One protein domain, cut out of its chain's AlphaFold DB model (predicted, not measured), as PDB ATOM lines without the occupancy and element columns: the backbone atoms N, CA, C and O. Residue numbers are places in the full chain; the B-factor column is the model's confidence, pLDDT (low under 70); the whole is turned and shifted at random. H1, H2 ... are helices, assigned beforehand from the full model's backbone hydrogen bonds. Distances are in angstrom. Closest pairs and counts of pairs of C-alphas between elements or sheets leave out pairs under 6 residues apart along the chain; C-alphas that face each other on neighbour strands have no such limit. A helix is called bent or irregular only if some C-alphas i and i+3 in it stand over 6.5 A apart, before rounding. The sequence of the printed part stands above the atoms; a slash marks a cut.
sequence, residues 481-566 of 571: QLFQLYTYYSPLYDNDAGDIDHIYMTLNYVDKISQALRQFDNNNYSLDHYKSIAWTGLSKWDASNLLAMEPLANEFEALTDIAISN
ATOM      1  N   GLN A 481      12.791  28.466  30.902       47.41
ATOM      2  CA  GLN A 481      14.181  28.044  31.041       47.41
ATOM      3  C   GLN A 481      15.223  29.142  30.702       47.41
ATOM      4  O   GLN A 481      16.124  29.409  31.497       47.41
ATOM      5  N   LEU A 482      15.097  29.829  29.561       48.34
ATOM      6  CA  LEU A 482      15.968  30.948  29.143       48.34
ATOM      7  C   LEU A 482      15.782  32.221  30.025       48.34
ATOM      8  O   LEU A 482      16.663  33.073  30.095       48.34
ATOM      9  N   PHE A 483      14.681  32.306  30.778       43.44
ATOM     10  CA  PHE A 483      14.258  33.375  31.691       43.44
ATOM     11  C   PHE A 483      14.735  33.117  33.135       43.44
ATOM     12  O   PHE A 483      14.977  34.056  33.898       43.44
ATOM     13  N   GLN A 484      14.959  31.846  33.508       51.41
ATOM     14  CA  GLN A 484      15.766  31.495  34.687       51.41
ATOM     15  C   GLN A 484      17.232  31.910  34.500       51.41
ATOM     16  O   GLN A 484      17.868  32.349  35.455       51.41
ATOM     17  N   LEU A 485      17.758  31.824  33.272       42.00
ATOM     18  CA  LEU A 485      19.073  32.374  32.927       42.00
ATOM     19  C   LEU A 485      19.035  33.918  32.906       42.00
ATOM     20  O   LEU A 485      19.846  34.561  33.571       42.00
ATOM     21  N   TYR A 486      18.040  34.519  32.247       45.78
ATOM     22  CA  TYR A 486      17.795  35.972  32.219       45.78
ATOM     23  C   TYR A 486      17.744  36.620  33.612       45.78
ATOM     24  O   TYR A 486      18.460  37.586  33.856       45.78
ATOM     25  N   THR A 487      16.954  36.088  34.556       41.34
ATOM     26  CA  THR A 487      16.789  36.697  35.895       41.34
ATOM     27  C   THR A 487      18.057  36.679  36.754       41.34
ATOM     28  O   THR A 487      18.129  37.422  37.733       41.34
ATOM     29  N   TYR A 488      19.070  35.885  36.391       43.81
ATOM     30  CA  TYR A 488      20.381  35.900  37.043       43.81
ATOM     31  C   TYR A 488      21.343  36.941  36.435       43.81
ATOM     32  O   TYR A 488      22.160  37.505  37.164       43.81
ATOM     33  N   TYR A 489      21.254  37.216  35.125       41.09
ATOM     34  CA  TYR A 489      22.249  38.014  34.388       41.09
ATOM     35  C   TYR A 489      21.760  39.381  33.867       41.09
ATOM     36  O   TYR A 489      22.595  40.255  33.638       41.09
ATOM     37  N   SER A 490      20.452  39.616  33.708       39.91
ATOM     38  CA  SER A 490      19.927  40.840  33.070       39.91
ATOM     39  C   SER A 490      20.269  42.181  33.750       39.91
ATOM     40  O   SER A 490      20.382  43.167  33.029       39.91
ATOM     41  N   PRO A 491      20.533  42.287  35.073       47.56
ATOM     42  CA  PRO A 491      20.946  43.559  35.685       47.56
ATOM     43  C   PRO A 491      22.372  44.033  35.338       47.56
ATOM     44  O   PRO A 491      22.834  45.004  35.938       47.56
ATOM     45  N   LEU A 492      23.103  43.323  34.468       46.28
ATOM     46  CA  LEU A 492      24.524  43.569  34.180       46.28
ATOM     47  C   LEU A 492      24.800  44.224  32.815       46.28
ATOM     48  O   LEU A 492      25.936  44.639  32.595       46.28
ATOM     49  N   TYR A 493      23.803  44.335  31.930       47.38
ATOM     50  CA  TYR A 493      23.971  44.854  30.568       47.38
ATOM     51  C   TYR A 493      22.865  45.864  30.224       47.38
ATOM     52  O   TYR A 493      21.682  45.531  30.236       47.38
ATOM     53  N   ASP A 494      23.256  47.109  29.941       46.66
ATOM     54  CA  ASP A 494      22.342  48.189  29.551       46.66
ATOM     55  C   ASP A 494      21.951  48.073  28.059       46.66
ATOM     56  O   ASP A 494      22.818  48.041  27.193       46.66
ATOM     57  N   ASN A 495      20.647  48.126  27.770       49.97
ATOM     58  CA  ASN A 495      19.993  48.305  26.454       49.97
ATOM     59  C   ASN A 495      20.147  47.227  25.351       49.97
ATOM     60  O   ASN A 495      19.222  47.118  24.548       49.97
ATOM     61  N   ASP A 496      21.199  46.409  25.313       52.28
ATOM     62  CA  ASP A 496      21.438  45.446  24.212       52.28
ATOM     63  C   ASP A 496      20.748  44.076  24.428       52.28
ATOM     64  O   ASP A 496      21.377  43.021  24.442       52.28
ATOM     65  N   ALA A 497      19.428  44.081  24.653       51.75
ATOM     66  CA  ALA A 497      18.652  42.869  24.962       51.75
ATOM     67  C   ALA A 497      18.138  42.085  23.730       51.75
ATOM     68  O   ALA A 497      17.427  41.098  23.913       51.75
ATOM     69  N   GLY A 498      18.444  42.532  22.505       56.50
ATOM     70  CA  GLY A 498      17.904  41.961  21.262       56.50
ATOM     71  C   GLY A 498      18.542  40.634  20.842       56.50
ATOM     72  O   GLY A 498      17.834  39.703  20.482       56.50
ATOM     73  N   ASP A 499      19.864  40.516  20.955       71.88
ATOM     74  CA  ASP A 499      20.658  39.463  20.302       71.88
ATOM     75  C   ASP A 499      20.946  38.235  21.211       71.88
ATOM     76  O   ASP A 499      22.047  37.671  21.237       71.88
ATOM     77  N   ILE A 500      19.986  37.822  22.047       70.00
ATOM     78  CA  ILE A 500      20.194  36.698  22.994       70.00
ATOM     79  C   ILE A 500      20.213  35.338  22.261       70.00
ATOM     80  O   ILE A 500      20.816  34.369  22.731       70.00
ATOM     81  N   ASP A 501      19.585  35.276  21.090       74.88
ATOM     82  CA  ASP A 501      19.718  34.200  20.104       74.88
ATOM     83  C   ASP A 501      21.182  33.986  19.683       74.88
ATOM     84  O   ASP A 501      21.679  32.862  19.753       74.88
ATOM     85  N   HIS A 502      21.925  35.054  19.391       83.06
ATOM     86  CA  HIS A 502      23.331  34.993  19.025       83.06
ATOM     87  C   HIS A 502      24.181  34.449  20.181       83.06
ATOM     88  O   HIS A 502      25.074  33.633  19.954       83.06
ATOM     89  N   ILE A 503      23.896  34.813  21.440       75.75
ATOM     90  CA  ILE A 503      24.569  34.223  22.618       75.75
ATOM     91  C   ILE A 503      24.318  32.705  22.674       75.75
ATOM     92  O   ILE A 503      25.235  31.917  22.930       75.75
ATOM     93  N   TYR A 504      23.086  32.268  22.400       75.94
ATOM     94  CA  TYR A 504      22.733  30.850  22.345       75.94
ATOM     95  C   TYR A 504      23.411  30.121  21.169       75.94
ATOM     96  O   TYR A 504      23.923  29.011  21.352       75.94
ATOM     97  N   MET A 505      23.501  30.750  19.996       85.19
ATOM     98  CA  MET A 505      24.213  30.233  18.821       85.19
ATOM     99  C   MET A 505      25.713  30.100  19.072       85.19
ATOM    100  O   MET A 505      26.300  29.053  18.793       85.19
ATOM    101  N   THR A 506      26.306  31.108  19.707       80.94
ATOM    102  CA  THR A 506      27.710  31.115  20.128       80.94
ATOM    103  C   THR A 506      28.036  29.899  21.001       80.94
ATOM    104  O   THR A 506      29.031  29.211  20.783       80.94
ATOM    105  N   LEU A 507      27.152  29.582  21.953       76.94
ATOM    106  CA  LEU A 507      27.302  28.451  22.874       76.94
ATOM    107  C   LEU A 507      27.120  27.066  22.231       76.94
ATOM    108  O   LEU A 507      27.707  26.100  22.718       76.94
ATOM    109  N   ASN A 508      26.269  26.936  21.205       81.12
ATOM    110  CA  ASN A 508      25.750  25.627  20.770       81.12
ATOM    111  C   ASN A 508      26.026  25.272  19.299       81.12
ATOM    112  O   ASN A 508      25.926  24.095  18.938       81.12
ATOM    113  N   TYR A 509      26.353  26.253  18.453       88.69
ATOM    114  CA  TYR A 509      26.366  26.091  16.997       88.69
ATOM    115  C   TYR A 509      27.689  26.442  16.310       88.69
ATOM    116  O   TYR A 509      27.952  25.854  15.269       88.69
ATOM    117  N   VAL A 510      28.571  27.262  16.889       90.50
ATOM    118  CA  VAL A 510      29.900  27.594  16.317       90.50
ATOM    119  C   VAL A 510      30.669  26.357  15.821       90.50
ATOM    120  O   VAL A 510      31.071  26.280  14.656       90.50
ATOM    121  N   ASP A 511      30.841  25.345  16.678       90.25
ATOM    122  CA  ASP A 511      31.552  24.114  16.308       90.25
ATOM    123  C   ASP A 511      30.740  23.240  15.333       90.25
ATOM    124  O   ASP A 511      31.338  22.475  14.574       90.25
ATOM    125  N   LYS A 512      29.400  23.346  15.315       94.75
ATOM    126  CA  LYS A 512      28.533  22.633  14.358       94.75
ATOM    127  C   LYS A 512      28.627  23.242  12.958       94.75
ATOM    128  O   LYS A 512      28.823  22.498  12.003       94.75
ATOM    129  N   ILE A 513      28.546  24.571  12.853       95.88
ATOM    130  CA  ILE A 513      28.727  25.332  11.610       95.88
ATOM    131  C   ILE A 513      30.124  25.031  11.062       95.88
ATOM    132  O   ILE A 513      30.253  24.554   9.941       95.88
ATOM    133  N   SER A 514      31.166  25.149  11.894       95.69
ATOM    134  CA  SER A 514      32.546  24.812  11.508       95.69
ATOM    135  C   SER A 514      32.685  23.371  10.982       95.69
ATOM    136  O   SER A 514      33.422  23.119  10.029       95.69
ATOM    137  N   GLN A 515      31.984  22.399  11.584       96.25
ATOM    138  CA  GLN A 515      31.989  21.000  11.133       96.25
ATOM    139  C   GLN A 515      31.253  20.807   9.804       96.25
ATOM    140  O   GLN A 515      31.728  20.041   8.965       96.25
ATOM    141  N   ALA A 516      30.126  21.487   9.604       96.81
ATOM    142  CA  ALA A 516      29.349  21.424   8.373       96.81
ATOM    143  C   ALA A 516      30.061  22.148   7.212       96.81
ATOM    144  O   ALA A 516      30.148  21.585   6.125       96.81
ATOM    145  N   LEU A 517      30.689  23.305   7.456       97.38
ATOM    146  CA  LEU A 517      31.574  23.995   6.504       97.38
ATOM    147  C   LEU A 517      32.755  23.116   6.082       97.38
ATOM    148  O   LEU A 517      33.076  23.000   4.902       97.38
ATOM    149  N   ARG A 518      33.360  22.414   7.045       96.94
ATOM    150  CA  ARG A 518      34.413  21.436   6.764       96.94
ATOM    151  C   ARG A 518      33.918  20.249   5.933       96.94
ATOM    152  O   ARG A 518      34.707  19.679   5.190       96.94
ATOM    153  N   GLN A 519      32.659  19.833   6.072       96.62
ATOM    154  CA  GLN A 519      32.071  18.781   5.232       96.62
ATOM    155  C   GLN A 519      31.797  19.288   3.812       96.62
ATOM    156  O   GLN A 519      32.165  18.600   2.864       96.62
ATOM    157  N   PHE A 520      31.240  20.496   3.688       96.94
ATOM    158  CA  PHE A 520      31.011  21.208   2.430       96.94
ATOM    159  C   PHE A 520      32.304  21.339   1.605       96.94
ATOM    160  O   PHE A 520      32.357  20.887   0.464       96.94
ATOM    161  N   ASP A 521      33.396  21.810   2.216       97.31
ATOM    162  CA  ASP A 521      34.741  21.870   1.616       97.31
ATOM    163  C   ASP A 521      35.499  20.521   1.696       97.31
ATOM    164  O   ASP A 521      36.691  20.447   1.992       97.31
ATOM    165  N   ASN A 522      34.792  19.407   1.471       96.00
ATOM    166  CA  ASN A 522      35.342  18.054   1.286       96.00
ATOM    167  C   ASN A 522      36.363  17.575   2.345       96.00
ATOM    168  O   ASN A 522      37.129  16.637   2.117       96.00
ATOM    169  N   ASN A 523      36.334  18.151   3.549       96.56
ATOM    170  CA  ASN A 523      37.290  17.951   4.639       96.56
ATOM    171  C   ASN A 523      38.745  18.359   4.313       96.56
ATOM    172  O   ASN A 523      39.666  17.826   4.945       96.56
ATOM    173  N   ASN A 524      38.954  19.299   3.381       97.00
ATOM    174  CA  ASN A 524      40.270  19.751   2.911       97.00
ATOM    175  C   ASN A 524      41.186  20.249   4.047       97.00
ATOM    176  O   ASN A 524      42.378  19.926   4.061       97.00
ATOM    177  N   TYR A 525      40.637  20.966   5.034       97.38
ATOM    178  CA  TYR A 525      41.399  21.554   6.142       97.38
ATOM    179  C   TYR A 525      40.989  21.030   7.531       97.38
ATOM    180  O   TYR A 525      40.101  20.183   7.683       97.38
ATOM    181  N   SER A 526      41.679  21.482   8.589       96.50
ATOM    182  CA  SER A 526      41.264  21.219   9.977       96.50
ATOM    183  C   SER A 526      40.063  22.089  10.358       96.50
ATOM    184  O   SER A 526      39.838  23.129   9.751       96.50
ATOM    185  N   LEU A 527      39.319  21.690  11.396       93.94
ATOM    186  CA  LEU A 527      38.144  22.430  11.882       93.94
ATOM    187  C   LEU A 527      38.432  23.921  12.134       93.94
ATOM    188  O   LEU A 527      37.602  24.774  11.846       93.94
ATOM    189  N   ASP A 528      39.636  24.222  12.617       92.56
ATOM    190  CA  ASP A 528      40.089  25.573  12.941       92.56
ATOM    191  C   ASP A 528      40.152  26.528  11.735       92.56
ATOM    192  O   ASP A 528      40.038  27.732  11.932       92.56
ATOM    193  N   HIS A 529      40.265  26.021  10.499       95.19
ATOM    194  CA  HIS A 529      40.246  26.858   9.287       95.19
ATOM    195  C   HIS A 529      38.839  27.363   8.921       95.19
ATOM    196  O   HIS A 529      38.709  28.263   8.099       95.19
ATOM    197  N   TYR A 530      37.787  26.801   9.521       95.62
ATOM    198  CA  TYR A 530      36.390  27.177   9.259       95.62
ATOM    199  C   TYR A 530      35.766  27.948  10.429       95.62
ATOM    200  O   TYR A 530      34.636  28.422  10.327       95.62
ATOM    201  N   LYS A 531      36.495  28.085  11.546       90.94
ATOM    202  CA  LYS A 531      35.967  28.709  12.761       90.94
ATOM    203  C   LYS A 531      35.671  30.189  12.584       90.94
ATOM    204  O   LYS A 531      34.611  30.595  13.037       90.94
ATOM    205  N   SER A 532      36.530  30.999  11.953       90.44
ATOM    206  CA  SER A 532      36.225  32.438  11.873       90.44
ATOM    207  C   SER A 532      34.966  32.710  11.041       90.44
ATOM    208  O   SER A 532      34.180  33.557  11.446       90.44
ATOM    209  N   ILE A 533      34.702  31.919   9.989       93.44
ATOM    210  CA  ILE A 533      33.434  31.955   9.232       93.44
ATOM    211  C   ILE A 533      32.243  31.649  10.154       93.44
ATOM    212  O   ILE A 533      31.274  32.398  10.191       93.44
ATOM    213  N   ALA A 534      32.332  30.585  10.959       92.25
ATOM    214  CA  ALA A 534      31.300  30.226  11.937       92.25
ATOM    215  C   ALA A 534      31.115  31.249  13.078       92.25
ATOM    216  O   ALA A 534      30.178  31.123  13.865       92.25
ATOM    217  N   TRP A 535      32.017  32.228  13.190       88.06
ATOM    218  CA  TRP A 535      32.003  33.304  14.181       88.06
ATOM    219  C   TRP A 535      31.572  34.664  13.625       88.06
ATOM    220  O   TRP A 535      31.366  35.596  14.413       88.06
ATOM    221  N   THR A 536      31.411  34.793  12.307       88.12
ATOM    222  CA  THR A 536      30.812  35.970  11.668       88.12
ATOM    223  C   THR A 536      29.415  36.220  12.256       88.12
ATOM    224  O   THR A 536      28.679  35.281  12.563       88.12
ATOM    225  N   GLY A 537      29.094  37.484  12.548       84.12
ATOM    226  CA  GLY A 537      27.895  37.896  13.301       84.12
ATOM    227  C   GLY A 537      27.939  37.614  14.817       84.12
ATOM    228  O   GLY A 537      27.495  38.440  15.616       84.12
ATOM    229  N   LEU A 538      28.534  36.492  15.242       84.81
ATOM    230  CA  LEU A 538      28.529  36.023  16.638       84.81
ATOM    231  C   LEU A 538      29.625  36.635  17.530       84.81
ATOM    232  O   LEU A 538      29.449  36.731  18.742       84.81
ATOM    233  N   SER A 539      30.755  37.069  16.967       78.12
ATOM    234  CA  SER A 539      31.954  37.456  17.740       78.12
ATOM    235  C   SER A 539      31.752  38.603  18.744       78.12
ATOM    236  O   SER A 539      32.403  38.613  19.792       78.12
ATOM    237  N   LYS A 540      30.813  39.530  18.491       76.12
ATOM    238  CA  LYS A 540      30.425  40.590  19.446       76.12
ATOM    239  C   LYS A 540      29.782  40.048  20.735       76.12
ATOM    240  O   LYS A 540      29.793  40.745  21.746       76.12
ATOM    241  N   TRP A 541      29.277  38.812  20.739       70.81
ATOM    242  CA  TRP A 541      28.461  38.255  21.825       70.81
ATOM    243  C   TRP A 541      29.224  37.406  22.859       70.81
ATOM    244  O   TRP A 541      28.662  37.093  23.907       70.81
ATOM    245  N   ASP A 542      30.527  37.151  22.667       67.12
ATOM    246  CA  ASP A 542      31.450  36.710  23.740       67.12
ATOM    247  C   ASP A 542      32.299  37.877  24.295       67.12
ATOM    248  O   ASP A 542      33.434  37.711  24.742       67.12
ATOM    249  N   ALA A 543      31.747  39.099  24.307       49.69
ATOM    250  CA  ALA A 543      32.443  40.324  24.735       49.69
ATOM    251  C   ALA A 543      33.046  40.285  26.159       49.69
ATOM    252  O   ALA A 543      33.878  41.127  26.503       49.69
ATOM    253  N   SER A 544      32.640  39.324  26.993       49.56
ATOM    254  CA  SER A 544      33.146  39.144  28.359       49.56
ATOM    255  C   SER A 544      34.154  37.997  28.517       49.56
ATOM    256  O   SER A 544      34.590  37.754  29.645       49.56
ATOM    257  N   ASN A 545      34.536  37.296  27.435       56.06
ATOM    258  CA  ASN A 545      35.349  36.070  27.486       56.06
ATOM    259  C   ASN A 545      34.747  35.042  28.473       56.06
ATOM    260  O   ASN A 545      35.450  34.376  29.241       56.06
ATOM    261  N   LEU A 546      33.411  34.970  28.515       50.19
ATOM    262  CA  LEU A 546      32.674  34.097  29.436       50.19
ATOM    263  C   LEU A 546      32.740  32.640  28.979       50.19
ATOM    264  O   LEU A 546      32.611  31.735  29.804       50.19
ATOM    265  N   LEU A 547      32.998  32.425  27.689       54.03
ATOM    266  CA  LEU A 547      33.202  31.109  27.094       54.03
ATOM    267  C   LEU A 547      34.664  30.634  27.181       54.03
ATOM    268  O   LEU A 547      34.973  29.522  26.756       54.03
ATOM    269  N   ALA A 548      35.557  31.447  27.765       52.88
ATOM    270  CA  ALA A 548      37.005  31.230  27.794       52.88
ATOM    271  C   ALA A 548      37.629  31.070  26.392       52.88
ATOM    272  O   ALA A 548      38.650  30.394  26.228       52.88
ATOM    273  N   MET A 549      37.006  31.676  25.380       55.72
ATOM    274  CA  MET A 549      37.493  31.654  24.013       55.72
ATOM    275  C   MET A 549      38.446  32.835  23.848       55.72
ATOM    276  O   MET A 549      38.039  33.993  23.811       55.72
ATOM    277  N   GLU A 550      39.748  32.519  23.821       52.25
ATOM    278  CA  GLU A 550      40.807  33.471  23.465       52.25
ATOM    279  C   GLU A 550      40.338  34.298  22.258       52.25
ATOM    280  O   GLU A 550      39.844  33.694  21.298       52.25
ATOM    281  N   PRO A 551      40.453  35.644  22.306       52.34
ATOM    282  CA  PRO A 551      39.873  36.525  21.297       52.34
ATOM    283  C   PRO A 551      40.329  36.044  19.931       52.34
ATOM    284  O   PRO A 551      41.542  36.003  19.715       52.34
ATOM    285  N   LEU A 552      39.367  35.621  19.095       56.91
ATOM    286  CA  LEU A 552      39.581  34.850  17.866       56.91
ATOM    287  C   LEU A 552      40.803  35.373  17.142       56.91
ATOM    288  O   LEU A 552      40.772  36.441  16.535       56.91
ATOM    289  N   ALA A 553      41.912  34.664  17.336       56.19
ATOM    290  CA  ALA A 553      43.192  35.258  17.032       56.19
ATOM    291  C   ALA A 553      43.262  35.503  15.527       56.19
ATOM    292  O   ALA A 553      42.744  34.702  14.748       56.19
ATOM    293  N   ASN A 554      44.019  36.521  15.118       66.44
ATOM    294  CA  ASN A 554      44.396  36.749  13.717       66.44
ATOM    295  C   ASN A 554      44.987  35.478  13.050       66.44
ATOM    296  O   ASN A 554      45.120  35.406  11.832       66.44
ATOM    297  N   GLU A 555      45.382  34.481  13.853       73.31
ATOM    298  CA  GLU A 555      45.692  33.114  13.439       73.31
ATOM    299  C   GLU A 555      44.513  32.404  12.744       73.31
ATOM    300  O   GLU A 555      44.723  31.880  11.658       73.31
ATOM    301  N   PHE A 556      43.288  32.407  13.290       80.62
ATOM    302  CA  PHE A 556      42.135  31.760  12.640       80.62
ATOM    303  C   PHE A 556      41.709  32.484  11.363       80.62
ATOM    304  O   PHE A 556      41.461  31.812  10.369       80.62
ATOM    305  N   GLU A 557      41.706  33.822  11.348       84.75
ATOM    306  CA  GLU A 557      41.453  34.608  10.126       84.75
ATOM    307  C   GLU A 557      42.433  34.204   9.009       84.75
ATOM    308  O   GLU A 557      42.023  33.849   7.907       84.75
ATOM    309  N   ALA A 558      43.731  34.120   9.326       89.31
ATOM    310  CA  ALA A 558      44.758  33.687   8.377       89.31
ATOM    311  C   ALA A 558      44.638  32.209   7.944       89.31
ATOM    312  O   ALA A 558      45.153  31.846   6.885       89.31
ATOM    313  N   LEU A 559      43.996  31.341   8.735       92.31
ATOM    314  CA  LEU A 559      43.663  29.967   8.331       92.31
ATOM    315  C   LEU A 559      42.405  29.922   7.450       92.31
ATOM    316  O   LEU A 559      42.339  29.116   6.522       92.31
ATOM    317  N   THR A 560      41.433  30.796   7.702       92.75
ATOM    318  CA  THR A 560      40.223  30.941   6.889       92.75
ATOM    319  C   THR A 560      40.528  31.515   5.509       92.75
ATOM    320  O   THR A 560      40.059  30.946   4.527       92.75
ATOM    321  N   ASP A 561      41.423  32.502   5.393       94.56
ATOM    322  CA  ASP A 561      41.961  32.964   4.102       94.56
ATOM    323  C   ASP A 561      42.525  31.799   3.265       94.56
ATOM    324  O   ASP A 561      42.364  31.749   2.043       94.56
ATOM    325  N   ILE A 562      43.187  30.829   3.912       96.25
ATOM    326  CA  ILE A 562      43.737  29.636   3.253       96.25
ATOM    327  C   ILE A 562      42.620  28.683   2.812       96.25
ATOM    328  O   ILE A 562      42.722  28.135   1.718       96.25
ATOM    329  N   ALA A 563      41.565  28.485   3.603       96.50
ATOM    330  CA  ALA A 563      40.428  27.662   3.186       96.50
ATOM    331  C   ALA A 563      39.657  28.309   2.024       96.50
ATOM    332  O   ALA A 563      39.469  27.671   0.992       96.50
ATOM    333  N   ILE A 564      39.300  29.592   2.137       96.56
ATOM    334  CA  ILE A 564      38.572  30.339   1.100       96.56
ATOM    335  C   ILE A 564      39.356  30.359  -0.219       96.56
ATOM    336  O   ILE A 564      38.802  30.040  -1.264       96.56
ATOM    337  N   SER A 565      40.658  30.666  -0.187       96.62
ATOM    338  CA  SER A 565      41.475  30.789  -1.410       96.62
ATOM    339  C   SER A 565      41.844  29.468  -2.101       96.62
ATOM    340  O   SER A 565      42.418  29.510  -3.191       96.62
ATOM    341  N   ASN A 566      41.571  28.315  -1.480       96.88
ATOM    342  CA  ASN A 566      41.880  26.989  -2.031       96.88
ATOM    343  C   ASN A 566      40.667  26.044  -2.106       96.88
ATOM    344  O   ASN A 566      40.807  24.949  -2.655       96.88
TER     345      ASN A 566
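AT A GLANCE: This is residues 481 to 566 of the 571 residues of an uncharacterized protein of Dokdonia sp. (strain 4H-3-7-5) (UniProt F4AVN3). A loose, elongated row of small contacts: the short helix H4 lies between the longer H3 and H6 and touches both, H2 and H5 pair up farther along, and H1 lies at the far end, touching no helix. Residues 487 to 498, of which 487 to 492 belong to H1, stick out free of the body. The 86 printed residues hold six named helices, H1 to H6 in chain order, and no named strand; the class is all helix. The whole is loose, with a radius of gyration of the C-alphas of 15.0 A and spans of 46 by 25 by 20 A.

HOW THE PARTS SIT: The longest helix, H6, residues 554 to 566, touches H4, residues 531 to 535, with its residues 556 to 560 alone; the closest C-alphas, of Ser 532 and Glu 557, are 5.9 A apart. H4 also touches H3, residues 510 to 520, closest at the C-alphas of Val 510 and Ala 534, 5.3 A. H3 and H6 are apart. H2, residues 500 to 508, touches H5, residues 539 to 542, closest at the C-alphas of Ile 503 and Trp 541, 5.7 A. H2 and H3 meet only through their link, as do H4 and H5. H1, residues 482 to 492, is apart from H2. Every O i to N i+4 pair is within hydrogen-bond range in H2, H3 and H4, against 4 of 7 in H1 and 8 of 9 in H6; H5 is too short for such a pair.

IN THESE COORDINATES: H1 begins at C-alpha 482 (15.968, 30.948, 29.143) and spans 16.1 A; it is irregular, with C-alphas 488 and 491 7.8 A apart. H2 spans 12.6 A, H3 15.3 A, H4 6.2 A and H5 6.1 A. H6 spans 18.7 A, ending at C-alpha 566 (41.880, 26.989, -2.031).

THE WHOLE: The C-alphas of Thr 487 and Asn 566 are the two farthest apart, 46.5 A. The printed part has no cut, and the link from H5 to H6 is long, 11 residues. Residues 481 to 498 and 542 to 554 have pLDDT under 70; the mean of the printed part is 75.1.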